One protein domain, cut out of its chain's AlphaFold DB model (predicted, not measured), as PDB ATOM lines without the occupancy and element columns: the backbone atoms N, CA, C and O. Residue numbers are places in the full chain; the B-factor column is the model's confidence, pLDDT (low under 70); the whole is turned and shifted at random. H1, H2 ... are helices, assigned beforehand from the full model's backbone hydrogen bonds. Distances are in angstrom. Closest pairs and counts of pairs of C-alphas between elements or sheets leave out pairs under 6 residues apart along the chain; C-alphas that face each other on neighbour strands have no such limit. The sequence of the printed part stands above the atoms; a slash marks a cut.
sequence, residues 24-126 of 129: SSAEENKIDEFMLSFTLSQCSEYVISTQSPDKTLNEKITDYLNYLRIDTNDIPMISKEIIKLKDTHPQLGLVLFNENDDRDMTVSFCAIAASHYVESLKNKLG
ATOM      1  N   SER A  24      52.332  25.090 -48.697       41.97
ATOM      2  CA  SER A  24      51.819  26.458 -48.598       41.97
ATOM      3  C   SER A  24      51.905  26.940 -47.148       41.97
ATOM      4  O   SER A  24      51.625  26.169 -46.232       41.97
ATOM      5  N   SER A  25      52.179  28.229 -46.916       49.53
ATOM      6  CA  SER A  25      52.160  28.821 -45.563       49.53
ATOM      7  C   SER A  25      50.799  28.679 -44.860       49.53
ATOM      8  O   SER A  25      50.707  28.696 -43.635       49.53
ATOM      9  N   ALA A  26      49.715  28.506 -45.622       52.12
ATOM     10  CA  ALA A  26      48.390  28.223 -45.075       52.12
ATOM     11  C   ALA A  26      48.216  26.757 -44.630       52.12
ATOM     12  O   ALA A  26      47.373  26.476 -43.779       52.12
ATOM     13  N   GLU A  27      48.974  25.823 -45.209       54.25
ATOM     14  CA  GLU A  27      48.997  24.413 -44.798       54.25
ATOM     15  C   GLU A  27      49.958  24.186 -43.627       54.25
ATOM     16  O   GLU A  27      49.614  23.437 -42.715       54.25
ATOM     17  N   GLU A  28      51.077  24.914 -43.586       55.50
ATOM     18  CA  GLU A  28      52.006  24.972 -42.449       55.50
ATOM     19  C   GLU A  28      51.291  25.349 -41.148       55.50
ATOM     20  O   GLU A  28      51.289  24.574 -40.195       55.50
ATOM     21  N   ASN A  29      50.549  26.460 -41.156       61.44
ATOM     22  CA  ASN A  29      49.797  26.917 -39.984       61.44
ATOM     23  C   ASN A  29      48.749  25.898 -39.496       61.44
ATOM     24  O   ASN A  29      48.508  25.774 -38.298       61.44
ATOM     25  N   LYS A  30      48.117  25.145 -40.405       66.44
ATOM     26  CA  LYS A  30      47.130  24.117 -40.029       66.44
ATOM     27  C   LYS A  30      47.786  22.903 -39.380       66.44
ATOM     28  O   LYS A  30      47.217  22.334 -38.450       66.44
ATOM     29  N   ILE A  31      48.953  22.503 -39.877       66.12
ATOM     30  CA  ILE A  31      49.721  21.388 -39.320       66.12
ATOM     31  C   ILE A  31      50.289  21.777 -37.954       66.12
ATOM     32  O   ILE A  31      50.197  20.983 -37.020       66.12
ATOM     33  N   ASP A  32      50.760  23.010 -37.788       71.44
ATOM     34  CA  ASP A  32      51.253  23.503 -36.500       71.44
ATOM     35  C   ASP A  32      50.146  23.568 -35.441       71.44
ATOM     36  O   ASP A  32      50.326  23.090 -34.319       71.44
ATOM     37  N   GLU A  33      48.962  24.075 -35.797       72.94
ATOM     38  CA  GLU A  33      47.795  24.081 -34.905       72.94
ATOM     39  C   GLU A  33      47.351  22.671 -34.504       72.94
ATOM     40  O   GLU A  33      46.969  22.425 -33.351       72.94
ATOM     41  N   PHE A  34      47.414  21.747 -35.462       77.19
ATOM     42  CA  PHE A  34      47.137  20.343 -35.234       77.19
ATOM     43  C   PHE A  34      48.135  19.737 -34.242       77.19
ATOM     44  O   PHE A  34      47.720  19.193 -33.217       77.19
ATOM     45  N   MET A  35      49.436  19.890 -34.497       78.50
ATOM     46  CA  MET A  35      50.509  19.350 -33.656       78.50
ATOM     47  C   MET A  35      50.479  19.923 -32.238       78.50
ATOM     48  O   MET A  35      50.707  19.192 -31.271       78.50
ATOM     49  N   LEU A  36      50.138  21.204 -32.106       79.94
ATOM     50  CA  LEU A  36      49.986  21.905 -30.837       79.94
ATOM     51  C   LEU A  36      48.900  21.268 -29.963       79.94
ATOM     52  O   LEU A  36      49.156  20.869 -28.824       79.94
ATOM     53  N   SER A  37      47.688  21.140 -30.500       80.69
ATOM     54  CA  SER A  37      46.540  20.641 -29.732       80.69
ATOM     55  C   SER A  37      46.665  19.142 -29.471       80.69
ATOM     56  O   SER A  37      46.344  18.658 -28.385       80.69
ATOM     57  N   PHE A  38      47.201  18.413 -30.450       84.12
ATOM     58  CA  PHE A  38      47.496  16.994 -30.332       84.12
ATOM     59  C   PHE A  38      48.501  16.713 -29.206       84.12
ATOM     60  O   PHE A  38      48.223  15.896 -28.326       84.12
ATOM     61  N   THR A  39      49.625  17.437 -29.173       85.75
ATOM     62  CA  THR A  39      50.655  17.251 -28.141       85.75
ATOM     63  C   THR A  39      50.120  17.570 -26.748       85.75
ATOM     64  O   THR A  39      50.341  16.796 -25.819       85.75
ATOM     65  N   LEU A  40      49.367  18.666 -26.592       88.88
ATOM     66  CA  LEU A  40      48.772  19.034 -25.303       88.88
ATOM     67  C   LEU A  40      47.762  17.990 -24.809       88.88
ATOM     68  O   LEU A  40      47.793  17.635 -23.630       88.88
ATOM     69  N   SER A  41      46.926  17.441 -25.699       88.94
ATOM     70  CA  SER A  41      46.015  16.341 -25.352       88.94
ATOM     71  C   SER A  41      46.792  15.118 -24.870       88.94
ATOM     72  O   SER A  41      46.561  14.649 -23.757       88.94
ATOM     73  N   GLN A  42      47.745  14.628 -25.666       87.44
ATOM     74  CA  GLN A  42      48.504  13.413 -25.352       87.44
ATOM     75  C   GLN A  42      49.317  13.557 -24.061       87.44
ATOM     76  O   GLN A  42      49.327  12.650 -23.232       87.44
ATOM     77  N   CYS A  43      49.951  14.710 -23.845       89.69
ATOM     78  CA  CYS A  43      50.681  14.984 -22.613       89.69
ATOM     79  C   CYS A  43      49.764  15.078 -21.396       89.69
ATOM     80  O   CYS A  43      50.105  14.537 -20.346       89.69
ATOM     81  N   SER A  44      48.584  15.689 -21.532       89.94
ATOM     82  CA  SER A  44      47.610  15.716 -20.441       89.94
ATOM     83  C   SER A  44      47.129  14.313 -20.072       89.94
ATOM     84  O   SER A  44      47.083  13.959 -18.895       89.94
ATOM     85  N   GLU A  45      46.853  13.473 -21.070       88.69
ATOM     86  CA  GLU A  45      46.432  12.095 -20.856       88.69
ATOM     87  C   GLU A  45      47.553  11.281 -20.214       88.69
ATOM     88  O   GLU A  45      47.312  10.636 -19.199       88.69
ATOM     89  N   TYR A  46      48.781  11.355 -20.725       88.06
ATOM     90  CA  TYR A  46      49.902  10.584 -20.196       88.06
ATOM     91  C   TYR A  46      50.293  11.007 -18.774       88.06
ATOM     92  O   TYR A  46      50.347  10.179 -17.862       88.06
ATOM     93  N   VAL A  47      50.533  12.305 -18.558       87.56
ATOM     94  CA  VAL A  47      51.044  12.823 -17.281       87.56
ATOM     95  C   VAL A  47      50.011  12.631 -16.169       87.56
ATOM     96  O   VAL A  47      50.358  12.152 -15.086       87.56
ATOM     97  N   ILE A  48      48.735  12.934 -16.438       88.69
ATOM     98  CA  ILE A  48      47.682  12.900 -15.416       88.69
ATOM     99  C   ILE A  48      47.115  11.492 -15.201       88.69
ATOM    100  O   ILE A  48      46.802  11.144 -14.061       88.69
ATOM    101  N   SER A  49      47.032  10.634 -16.229       81.94
ATOM    102  CA  SER A  49      46.433   9.295 -16.058       81.94
ATOM    103  C   SER A  49      47.213   8.401 -15.095       81.94
ATOM    104  O   SER A  49      46.612   7.521 -14.488       81.94
ATOM    105  N   THR A  50      48.510   8.659 -14.876       74.38
ATOM    106  CA  THR A  50      49.285   7.940 -13.844       74.38
ATOM    107  C   THR A  50      48.777   8.190 -12.422       74.38
ATOM    108  O   THR A  50      48.949   7.339 -11.556       74.38
ATOM    109  N   GLN A  51      48.141   9.338 -12.179       75.88
ATOM    110  CA  GLN A  51      47.645   9.748 -10.861       75.88
ATOM    111  C   GLN A  51      46.115   9.715 -10.767       75.88
ATOM    112  O   GLN A  51      45.558   9.729  -9.671       75.88
ATOM    113  N   SER A  52      45.410   9.739 -11.898       84.81
ATOM    114  CA  SER A  52      43.949   9.837 -11.946       84.81
ATOM    115  C   SER A  52      43.401   9.201 -13.234       84.81
ATOM    116  O   SER A  52      43.053   9.922 -14.177       84.81
ATOM    117  N   PRO A  53      43.336   7.859 -13.312       83.00
ATOM    118  CA  PRO A  53      42.934   7.155 -14.531       83.00
ATOM    119  C   PRO A  53      41.483   7.450 -14.936       83.00
ATOM    120  O   PRO A  53      41.216   7.622 -16.126       83.00
ATOM    121  N   ASP A  54      40.590   7.609 -13.954       90.38
ATOM    122  CA  ASP A  54      39.137   7.744 -14.147       90.38
ATOM    123  C   ASP A  54      38.682   9.129 -14.629       90.38
ATOM    124  O   ASP A  54      37.509   9.326 -14.943       90.38
ATOM    125  N   LYS A  55      39.596  10.105 -14.697       90.12
ATOM    126  CA  LYS A  55      39.265  11.451 -15.174       90.12
ATOM    127  C   LYS A  55      38.913  11.438 -16.658       90.12
ATOM    128  O   LYS A  55      39.571  10.788 -17.478       90.12
ATOM    129  N   THR A  56      37.912  12.230 -17.015       91.31
ATOM    130  CA  THR A  56      37.610  12.553 -18.407       91.31
ATOM    131  C   THR A  56      38.786  13.287 -19.047       91.31
ATOM    132  O   THR A  56      39.634  13.872 -18.368       91.31
ATOM    133  N   LEU A  57      38.837  13.302 -20.379       86.81
ATOM    134  CA  LEU A  57      39.863  14.053 -21.097       86.81
ATOM    135  C   LEU A  57      39.884  15.536 -20.702       86.81
ATOM    136  O   LEU A  57      40.954  16.096 -20.496       86.81
ATOM    137  N   ASN A  58      38.714  16.168 -20.586       90.75
ATOM    138  CA  ASN A  58      38.620  17.584 -20.234       90.75
ATOM    139  C   ASN A  58      39.208  17.870 -18.843       90.75
ATOM    140  O   ASN A  58      39.924  18.852 -18.659       90.75
ATOM    141  N   GLU A  59      38.948  16.991 -17.874       93.75
ATOM    142  CA  GLU A  59      39.537  17.092 -16.535       93.75
ATOM    143  C   GLU A  59      41.055  16.888 -16.580       93.75
ATOM    144  O   GLU A  59      41.788  17.677 -15.991       93.75
ATOM    145  N   LYS A  60      41.544  15.903 -17.346       92.44
ATOM    146  CA  LYS A  60      42.987  15.671 -17.537       92.44
ATOM    147  C   LYS A  60      43.681  16.881 -18.168       92.44
ATOM    148  O   LYS A  60      44.728  17.298 -17.681       92.44
ATOM    149  N   ILE A  61      43.088  17.481 -19.202       92.25
ATOM    150  CA  ILE A  61      43.590  18.716 -19.825       92.25
ATOM    151  C   ILE A  61      43.616  19.852 -18.802       92.25
ATOM    152  O   ILE A  61      44.642  20.510 -18.645       92.25
ATOM    153  N   THR A  62      42.519  20.053 -18.071       93.56
ATOM    154  CA  THR A  62      42.402  21.108 -17.055       93.56
ATOM    155  C   THR A  62      43.476  20.968 -15.975       93.56
ATOM    156  O   THR A  62      44.168  21.933 -15.655       93.56
ATOM    157  N   ASP A  63      43.664  19.766 -15.436       93.56
ATOM    158  CA  ASP A  63      44.683  19.494 -14.422       93.56
ATOM    159  C   ASP A  63      46.097  19.690 -14.958       93.56
ATOM    160  O   ASP A  63      46.956  20.232 -14.263       93.56
ATOM    161  N   TYR A  64      46.344  19.282 -16.203       92.38
ATOM    162  CA  TYR A  64      47.642  19.457 -16.833       92.38
ATOM    163  C   TYR A  64      47.970  20.935 -17.071       92.38
ATOM    164  O   TYR A  64      49.079  21.376 -16.784       92.38
ATOM    165  N   LEU A  65      47.003  21.743 -17.510       92.00
ATOM    166  CA  LEU A  65      47.188  23.190 -17.655       92.00
ATOM    167  C   LEU A  65      47.407  23.877 -16.298       92.00
ATOM    168  O   LEU A  65      48.238  24.779 -16.194       92.00
ATOM    169  N   ASN A  66      46.733  23.414 -15.241       92.12
ATOM    170  CA  ASN A  66      47.018  23.859 -13.875       92.12
ATOM    171  C   ASN A  66      48.439  23.470 -13.432       92.12
ATOM    172  O   ASN A  66      49.146  24.293 -12.850       92.12
ATOM    173  N   TYR A  67      48.890  22.250 -13.743       89.19
ATOM    174  CA  TYR A  67      50.260  21.799 -13.483       89.19
ATOM    175  C   TYR A  67      51.303  22.688 -14.183       89.19
ATOM    176  O   TYR A  67      52.319  23.040 -13.582       89.19
ATOM    177  N   LEU A  68      51.008  23.135 -15.407       88.94
ATOM    178  CA  LEU A  68      51.822  24.089 -16.169       88.94
ATOM    179  C   LEU A  68      51.702  25.546 -15.684       88.94
ATOM    180  O   LEU A  68      52.362  26.422 -16.238       88.94
ATOM    181  N   ARG A  69      50.904  25.817 -14.642       90.69
ATOM    182  CA  ARG A  69      50.679  27.152 -14.057       90.69
ATOM    183  C   ARG A  69      50.104  28.170 -15.044       90.69
ATOM    184  O   ARG A  69      50.438  29.354 -14.991       90.69
ATOM    185  N   ILE A  70      49.234  27.710 -15.937       89.81
ATOM    186  CA  ILE A  70      48.484  28.597 -16.828       89.81
ATOM    187  C   ILE A  70      47.464  29.396 -16.012       89.81
ATOM    188  O   ILE A  70      46.906  28.887 -15.040       89.81
ATOM    189  N   ASP A  71      47.234  30.656 -16.398       90.50
ATOM    190  CA  ASP A  71      46.223  31.507 -15.765       90.50
ATOM    191  C   ASP A  71      44.863  30.799 -15.798       90.50
ATOM    192  O   ASP A  71      44.398  30.366 -16.855       90.50
ATOM    193  N   THR A  72      44.219  30.675 -14.637       90.94
ATOM    194  CA  THR A  72      42.952  29.951 -14.491       90.94
ATOM    195  C   THR A  72      41.845  30.519 -15.383       90.94
ATOM    196  O   THR A  72      40.946  29.778 -15.776       90.94
ATOM    197  N   ASN A  73      41.920  31.801 -15.759       92.25
ATOM    198  CA  ASN A  73      40.970  32.425 -16.682       92.25
ATOM    199  C   ASN A  73      41.167  31.976 -18.141       92.25
ATOM    200  O   ASN A  73      40.203  31.962 -18.905       92.25
ATOM    201  N   ASP A  74      42.384  31.572 -18.519       91.19
ATOM    202  CA  ASP A  74      42.720  31.123 -19.876       91.19
ATOM    203  C   ASP A  74      42.382  29.634 -20.084       91.19
ATOM    204  O   ASP A  74      42.089  29.198 -21.202       91.19
ATOM    205  N   ILE A  75      42.397  28.843 -19.001       92.19
ATOM    206  CA  ILE A  75      42.213  27.382 -19.026       92.19
ATOM    207  C   ILE A  75      40.936  26.944 -19.763       92.19
ATOM    208  O   ILE A  75      41.048  26.051 -20.609       92.19
ATOM    209  N   PRO A  76      39.740  27.524 -19.525       93.06
ATOM    210  CA  PRO A  76      38.527  27.092 -20.219       93.06
ATOM    211  C   PRO A  76      38.614  27.268 -21.739       93.06
ATOM    212  O   PRO A  76      38.149  26.412 -22.494       93.06
ATOM    213  N   MET A  77      39.228  28.364 -22.199       91.06
ATOM    214  CA  MET A  77      39.347  28.674 -23.624       91.06
ATOM    215  C   MET A  77      40.378  27.770 -24.304       91.06
ATOM    216  O   MET A  77      40.097  27.196 -25.355       91.06
ATOM    217  N   ILE A  78      41.529  27.572 -23.656       90.25
ATOM    218  CA  ILE A  78      42.583  26.665 -24.119       90.25
ATOM    219  C   ILE A  78      42.074  25.217 -24.178       90.25
ATOM    220  O   ILE A  78      42.224  24.551 -25.202       90.25
ATOM    221  N   SER A  79      41.416  24.740 -23.117       92.00
ATOM    222  CA  SER A  79      40.903  23.364 -23.044       92.00
ATOM    223  C   SER A  79      39.881  23.085 -24.143       92.00
ATOM    224  O   SER A  79      39.908  22.026 -24.769       92.00
ATOM    225  N   LYS A  80      39.012  24.061 -24.431       91.56
ATOM    226  CA  LYS A  80      38.008  23.949 -25.489       91.56
ATOM    227  C   LYS A  80      38.631  23.777 -26.874       91.56
ATOM    228  O   LYS A  80      38.130  22.962 -27.645       91.56
ATOM    229  N   GLU A  81      39.697  24.508 -27.198       88.31
ATOM    230  CA  GLU A  81      40.380  24.352 -28.491       88.31
ATOM    231  C   GLU A  81      41.055  22.982 -28.623       88.31
ATOM    232  O   GLU A  81      40.920  22.334 -29.662       88.31
ATOM    233  N   ILE A  82      41.686  22.489 -27.550       88.94
ATOM    234  CA  ILE A  82      42.301  21.152 -27.530       88.94
ATOM    235  C   ILE A  82      41.238  20.066 -27.774       88.94
ATOM    236  O   ILE A  82      41.427  19.189 -28.620       88.94
ATOM    237  N   ILE A  83      40.094  20.146 -27.082       89.12
ATOM    238  CA  ILE A  83      38.988  19.181 -27.223       89.12
ATOM    239  C   ILE A  83      38.381  19.240 -28.620       89.12
ATOM    240  O   ILE A  83      38.251  18.209 -29.275       89.12
ATOM    241  N   LYS A  84      38.068  20.444 -29.110       87.44
ATOM    242  CA  LYS A  84      37.495  20.650 -30.444       87.44
ATOM    243  C   LYS A  84      38.353  19.996 -31.521       87.44
ATOM    244  O   LYS A  84      37.815  19.404 -32.457       87.44
ATOM    245  N   LEU A  85      39.677  20.087 -31.403       80.00
ATOM    246  CA  LEU A  85      40.576  19.480 -32.372       80.00
ATOM    247  C   LEU A  85      40.533  17.947 -32.329       80.00
ATOM    248  O   LEU A  85      40.473  17.330 -33.395       80.00
ATOM    249  N   LYS A  86      40.510  17.346 -31.131       77.19
ATOM    250  CA  LYS A  86      40.385  15.889 -30.959       77.19
ATOM    251  C   LYS A  86      39.045  15.372 -31.484       77.19
ATOM    252  O   LYS A  86      39.022  14.377 -32.203       77.19
ATOM    253  N   ASP A  87      37.960  16.095 -31.216       82.88
ATOM    254  CA  ASP A  87      36.615  15.764 -31.704       82.88
ATOM    255  C   ASP A  87      36.497  15.897 -33.228       82.88
ATOM    256  O   ASP A  87      35.775  15.137 -33.867       82.88
ATOM    257  N   THR A  88      37.225  16.847 -33.828       81.19
ATOM    258  CA  THR A  88      37.275  17.024 -35.290       81.19
ATOM    259  C   THR A  88      38.107  15.927 -35.963       81.19
ATOM    260  O   THR A  88      37.876  15.599 -37.127       81.19
ATOM    261  N   HIS A  89      39.047  15.322 -35.233       75.12
ATOM    262  CA  HIS A  89      39.947  14.299 -35.759       75.12
ATOM    263  C   HIS A  89      39.989  13.025 -34.893       75.12
ATOM    264  O   HIS A  89      41.066  12.589 -34.480       75.12
ATOM    265  N   PRO A  90      38.844  12.352 -34.672       66.81
ATOM    266  CA  PRO A  90      38.743  11.224 -33.741       66.81
ATOM    267  C   PRO A  90      39.496   9.975 -34.222       66.81
ATOM    268  O   PRO A  90      39.739   9.048 -33.458       66.81
ATOM    269  N   GLN A  91      39.855   9.944 -35.506       61.06
ATOM    270  CA  GLN A  91      40.498   8.812 -36.181       61.06
ATOM    271  C   GLN A  91      42.021   8.827 -36.020       61.06
ATOM    272  O   GLN A  91      42.699   7.867 -36.384       61.06
ATOM    273  N   LEU A  92      42.570   9.918 -35.480       62.12
ATOM    274  CA  LEU A  92      43.986  10.025 -35.175       62.12
ATOM    275  C   LEU A  92      44.262   9.260 -33.880       62.12
ATOM    276  O   LEU A  92      44.419   9.831 -32.809       62.12
ATOM    277  N   GLY A  93      44.368   7.935 -34.011       56.44
ATOM    278  CA  GLY A  93      44.953   7.037 -33.011       56.44
ATOM    279  C   GLY A  93      46.470   7.205 -32.887       56.44
ATOM    280  O   GLY A  93      47.182   6.233 -32.650       56.44
ATOM    281  N   LEU A  94      46.977   8.418 -33.122       57.34
ATOM    282  CA  LEU A  94      48.378   8.738 -32.931       57.34
ATOM    283  C   LEU A  94      48.620   8.777 -31.426       57.34
ATOM    284  O   LEU A  94      48.115   9.639 -30.714       57.34
ATOM    285  N   VAL A  95      49.369   7.798 -30.950       67.31
ATOM    286  CA  VAL A  95      49.832   7.729 -29.573       67.31
ATOM    287  C   VAL A  95      51.271   8.229 -29.582       67.31
ATOM    288  O   VAL A  95      52.118   7.649 -30.259       67.31
ATOM    289  N   LEU A  96      51.542   9.331 -28.878       70.38
ATOM    290  CA  LEU A  96      52.910   9.861 -28.770       70.38
ATOM    291  C   LEU A  96      53.794   9.007 -27.860       70.38
ATOM    292  O   LEU A  96      55.011   9.016 -28.025       70.38
ATOM    293  N   PHE A  97      53.183   8.296 -26.910       80.44
ATOM    294  CA  PHE A  97      53.887   7.620 -25.827       80.44
ATOM    295  C   PHE A  97      53.397   6.188 -25.667       80.44
ATOM    296  O   PHE A  97      52.207   5.944 -25.470       80.44
ATOM    297  N   ASN A  98      54.316   5.238 -25.701       72.50
ATOM    298  CA  ASN A  98      54.020   3.841 -25.427       72.50
ATOM    299  C   ASN A  98      54.141   3.543 -23.928       72.50
ATOM    300  O   ASN A  98      54.870   4.207 -23.193       72.50
ATOM    301  N   GLU A  99      53.493   2.466 -23.481       67.00
ATOM    302  CA  GLU A  99      53.539   2.013 -22.079       67.00
ATOM    303  C   GLU A  99      54.959   1.674 -21.582       67.00
ATOM    304  O   GLU A  99      55.203   1.666 -20.379       67.00
ATOM    305  N   ASN A 100      55.896   1.417 -22.501       73.75
ATOM    306  CA  ASN A 100      57.288   1.069 -22.199       73.75
ATOM    307  C   ASN A 100      58.266   2.250 -22.300       73.75
ATOM    308  O   ASN A 100      59.473   2.040 -22.164       73.75
ATOM    309  N   ASP A 101      57.785   3.460 -22.592       78.19
ATOM    310  CA  ASP A 101      58.662   4.623 -22.698       78.19
ATOM    311  C   ASP A 101      59.199   5.031 -21.322       78.19
ATOM    312  O   ASP A 101      58.536   4.873 -20.294       78.19
ATOM    313  N   ASP A 102      60.417   5.576 -21.302       84.50
ATOM    314  CA  ASP A 102      61.003   6.127 -20.084       84.50
ATOM    315  C   ASP A 102      60.141   7.297 -19.597       84.50
ATOM    316  O   ASP A 102      60.054   8.350 -20.235       84.50
ATOM    317  N   ARG A 103      59.482   7.094 -18.452       84.12
ATOM    318  CA  ARG A 103      58.527   8.048 -17.892       84.12
ATOM    319  C   ARG A 103      59.152   9.414 -17.640       84.12
ATOM    320  O   ARG A 103      58.500  10.420 -17.906       84.12
ATOM    321  N   ASP A 104      60.383   9.465 -17.141       84.19
ATOM    322  CA  ASP A 104      61.034  10.731 -16.802       84.19
ATOM    323  C   ASP A 104      61.394  11.500 -18.077       84.19
ATOM    324  O   ASP A 104      61.200  12.719 -18.155       84.19
ATOM    325  N   MET A 105      61.828  10.782 -19.117       83.81
ATOM    326  CA  MET A 105      62.062  11.358 -20.441       83.81
ATOM    327  C   MET A 105      60.763  11.880 -21.069       83.81
ATOM    328  O   MET A 105      60.733  13.005 -21.569       83.81
ATOM    329  N   THR A 106      59.680  11.106 -21.005       86.00
ATOM    330  CA  THR A 106      58.378  11.487 -21.566       86.00
ATOM    331  C   THR A 106      57.766  12.684 -20.845       86.00
ATOM    332  O   THR A 106      57.305  13.627 -21.489       86.00
ATOM    333  N   VAL A 107      57.804  12.704 -19.510       84.56
ATOM    334  CA  VAL A 107      57.338  13.856 -18.722       84.56
ATOM    335  C   VAL A 107      58.164  15.100 -19.056       84.56
ATOM    336  O   VAL A 107      57.597  16.180 -19.227       84.56
ATOM    337  N   SER A 108      59.482  14.956 -19.223       81.88
ATOM    338  CA  SER A 108      60.361  16.063 -19.619       81.88
ATOM    339  C   SER A 108      60.030  16.591 -21.017       81.88
ATOM    340  O   SER A 108      59.929  17.804 -21.203       81.88
ATOM    341  N   PHE A 109      59.797  15.702 -21.989       86.12
ATOM    342  CA  PHE A 109      59.312  16.084 -23.318       86.12
ATOM    343  C   PHE A 109      58.000  16.865 -23.218       86.12
ATOM    344  O   PHE A 109      57.882  17.942 -23.798       86.12
ATOM    345  N   CYS A 110      57.045  16.365 -22.434       88.12
ATOM    346  CA  CYS A 110      55.756  17.010 -22.247       88.12
ATOM    347  C   CYS A 110      55.867  18.403 -21.629       88.12
ATOM    348  O   CYS A 110      55.191  19.316 -22.098       88.12
ATOM    349  N   ALA A 111      56.742  18.597 -20.641       82.81
ATOM    350  CA  ALA A 111      56.978  19.909 -20.050       82.81
ATOM    351  C   ALA A 111      57.552  20.908 -21.073       82.81
ATOM    352  O   ALA A 111      57.066  22.034 -21.178       82.81
ATOM    353  N   ILE A 112      58.548  20.485 -21.862       80.69
ATOM    354  CA  ILE A 112      59.202  21.335 -22.869       80.69
ATOM    355  C   ILE A 112      58.232  21.676 -24.005       80.69
ATOM    356  O   ILE A 112      58.045  22.848 -24.335       80.69
ATOM    357  N   ALA A 113      57.593  20.660 -24.586       82.62
ATOM    358  CA  ALA A 113      56.691  20.834 -25.715       82.62
ATOM    359  C   ALA A 113      55.454  21.649 -25.316       82.62
ATOM    360  O   ALA A 113      55.074  22.585 -26.019       82.62
ATOM    361  N   ALA A 114      54.850  21.351 -24.160       82.50
ATOM    362  CA  ALA A 114      53.649  22.049 -23.721       82.50
ATOM    363  C   ALA A 114      53.900  23.531 -23.420       82.50
ATOM    364  O   ALA A 114      53.035  24.340 -23.737       82.50
ATOM    365  N   SER A 115      55.066  23.909 -22.881       79.94
ATOM    366  CA  SER A 115      55.394  25.324 -22.651       79.94
ATOM    367  C   SER A 115      55.340  26.132 -23.951       79.94
ATOM    368  O   SER A 115      54.650  27.145 -24.024       79.94
ATOM    369  N   HIS A 116      56.005  25.642 -25.000       78.12
ATOM    370  CA  HIS A 116      56.024  26.290 -26.314       78.12
ATOM    371  C   HIS A 116      54.627  26.342 -26.960       78.12
ATOM    372  O   HIS A 116      54.210  27.341 -27.554       78.12
ATOM    373  N   TYR A 117      53.875  25.252 -26.822       82.69
ATOM    374  CA  TYR A 117      52.559  25.108 -27.429       82.69
ATOM    375  C   TYR A 117      51.468  25.910 -26.721       82.69
ATOM    376  O   TYR A 117      50.600  26.463 -27.393       82.69
ATOM    377  N   VAL A 118      51.521  26.059 -25.396       84.56
ATOM    378  CA  VAL A 118      50.574  26.930 -24.690       84.56
ATOM    379  C   VAL A 118      50.784  28.391 -25.077       84.56
ATOM    380  O   VAL A 118      49.803  29.083 -25.340       84.56
ATOM    381  N   GLU A 119      52.026  28.868 -25.176       84.44
ATOM    382  CA  GLU A 119      52.297  30.248 -25.607       84.44
ATOM    383  C   GLU A 119      51.763  30.522 -27.015       84.44
ATOM    384  O   GLU A 119      51.047  31.500 -27.239       84.44
ATOM    385  N   SER A 120      52.030  29.609 -27.950       83.12
ATOM    386  CA  SER A 120      51.506  29.685 -29.316       83.12
ATOM    387  C   SER A 120      49.972  29.727 -29.343       83.12
ATOM    388  O   SER A 120      49.376  30.524 -30.072       83.12
ATOM    389  N   LEU A 121      49.313  28.931 -28.496       83.38
ATOM    390  CA  LEU A 121      47.855  28.916 -28.404       83.38
ATOM    391  C   LEU A 121      47.300  30.203 -27.794       83.38
ATOM    392  O   LEU A 121      46.310  30.741 -28.285       83.38
ATOM    393  N   LYS A 122      47.955  30.734 -26.758       85.44
ATOM    394  CA  LYS A 122      47.587  32.018 -26.155       85.44
ATOM    395  C   LYS A 122      47.679  33.153 -27.167       85.44
ATOM    396  O   LYS A 122      46.752  33.955 -27.241       85.44
ATOM    397  N   ASN A 123      48.737  33.191 -27.975       86.19
ATOM    398  CA  ASN A 123      48.884  34.173 -29.052       86.19
ATOM    399  C   ASN A 123      47.715  34.093 -30.042       86.19
ATOM    400  O   ASN A 123      47.084  35.108 -30.336       86.19
ATOM    401  N   LYS A 124      47.369  32.882 -30.495       83.38
ATOM    402  CA  LYS A 124      46.248  32.650 -31.420       83.38
ATOM    403  C   LYS A 124      44.903  33.096 -30.843       83.38
ATOM    404  O   LYS A 124      44.067  33.635 -31.561       83.38
ATOM    405  N   LEU A 125      44.695  32.863 -29.550       85.50
ATOM    406  CA  LEU A 125      43.457  33.211 -28.855       85.50
ATOM    407  C   LEU A 125      43.398  34.682 -28.413       85.50
ATOM    408  O   LEU A 125      42.379  35.100 -27.871       85.50
ATOM    409  N   GLY A 126      44.458  35.468 -28.633       85.50
ATOM    410  CA  GLY A 126      44.539  36.852 -28.159       85.50
ATOM    411  C   GLY A 126      44.657  36.968 -26.634       85.50
ATOM    412  O   GLY A 126      44.238  37.969 -26.061       85.50
TER     413      GLY A 126
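AT A GLANCE: This is residues 24 to 126 of the 129 residues of an uncharacterized protein of Providencia alcalifaciens (UniProt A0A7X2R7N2). One long helix, H1, is crossed by H4 on one side and by the short helical hairpin H2-H3 on another, while residues 24 to 31 stick out at its first end. A long link, residues 89 to 102, swings past H1 to H4. The 103 printed residues, with four named helices and no named strand, are all helix in class and compact: radius of gyration of the C-alphas 13.2 A, spans 37 by 30 by 24 A.

IN THESE COORDINATES: H1, residues 25 to 49, begins at C-alpha (52.160, 28.821, -45.563) and is 35.8 A long. H2 is residues 57 to 67, H3 75 to 88. H4, residues 103 to 125, 31.3 A, ends at (43.457, 33.211, -28.855).

HOW THE PARTS SIT: The hub H1 touches H2, about perpendicular at 87 degrees; closest C-alphas Ser 44 and Ile 61, 5.1 A. Every O i to N i+4 pair is within hydrogen-bond range in H2 and H3; H1 has 20 of 21, H4 18 of 19.

THE WHOLE: The printed part has no cut; pLDDT is under 70 at residues 24 to 31, 90 to 95 and 99.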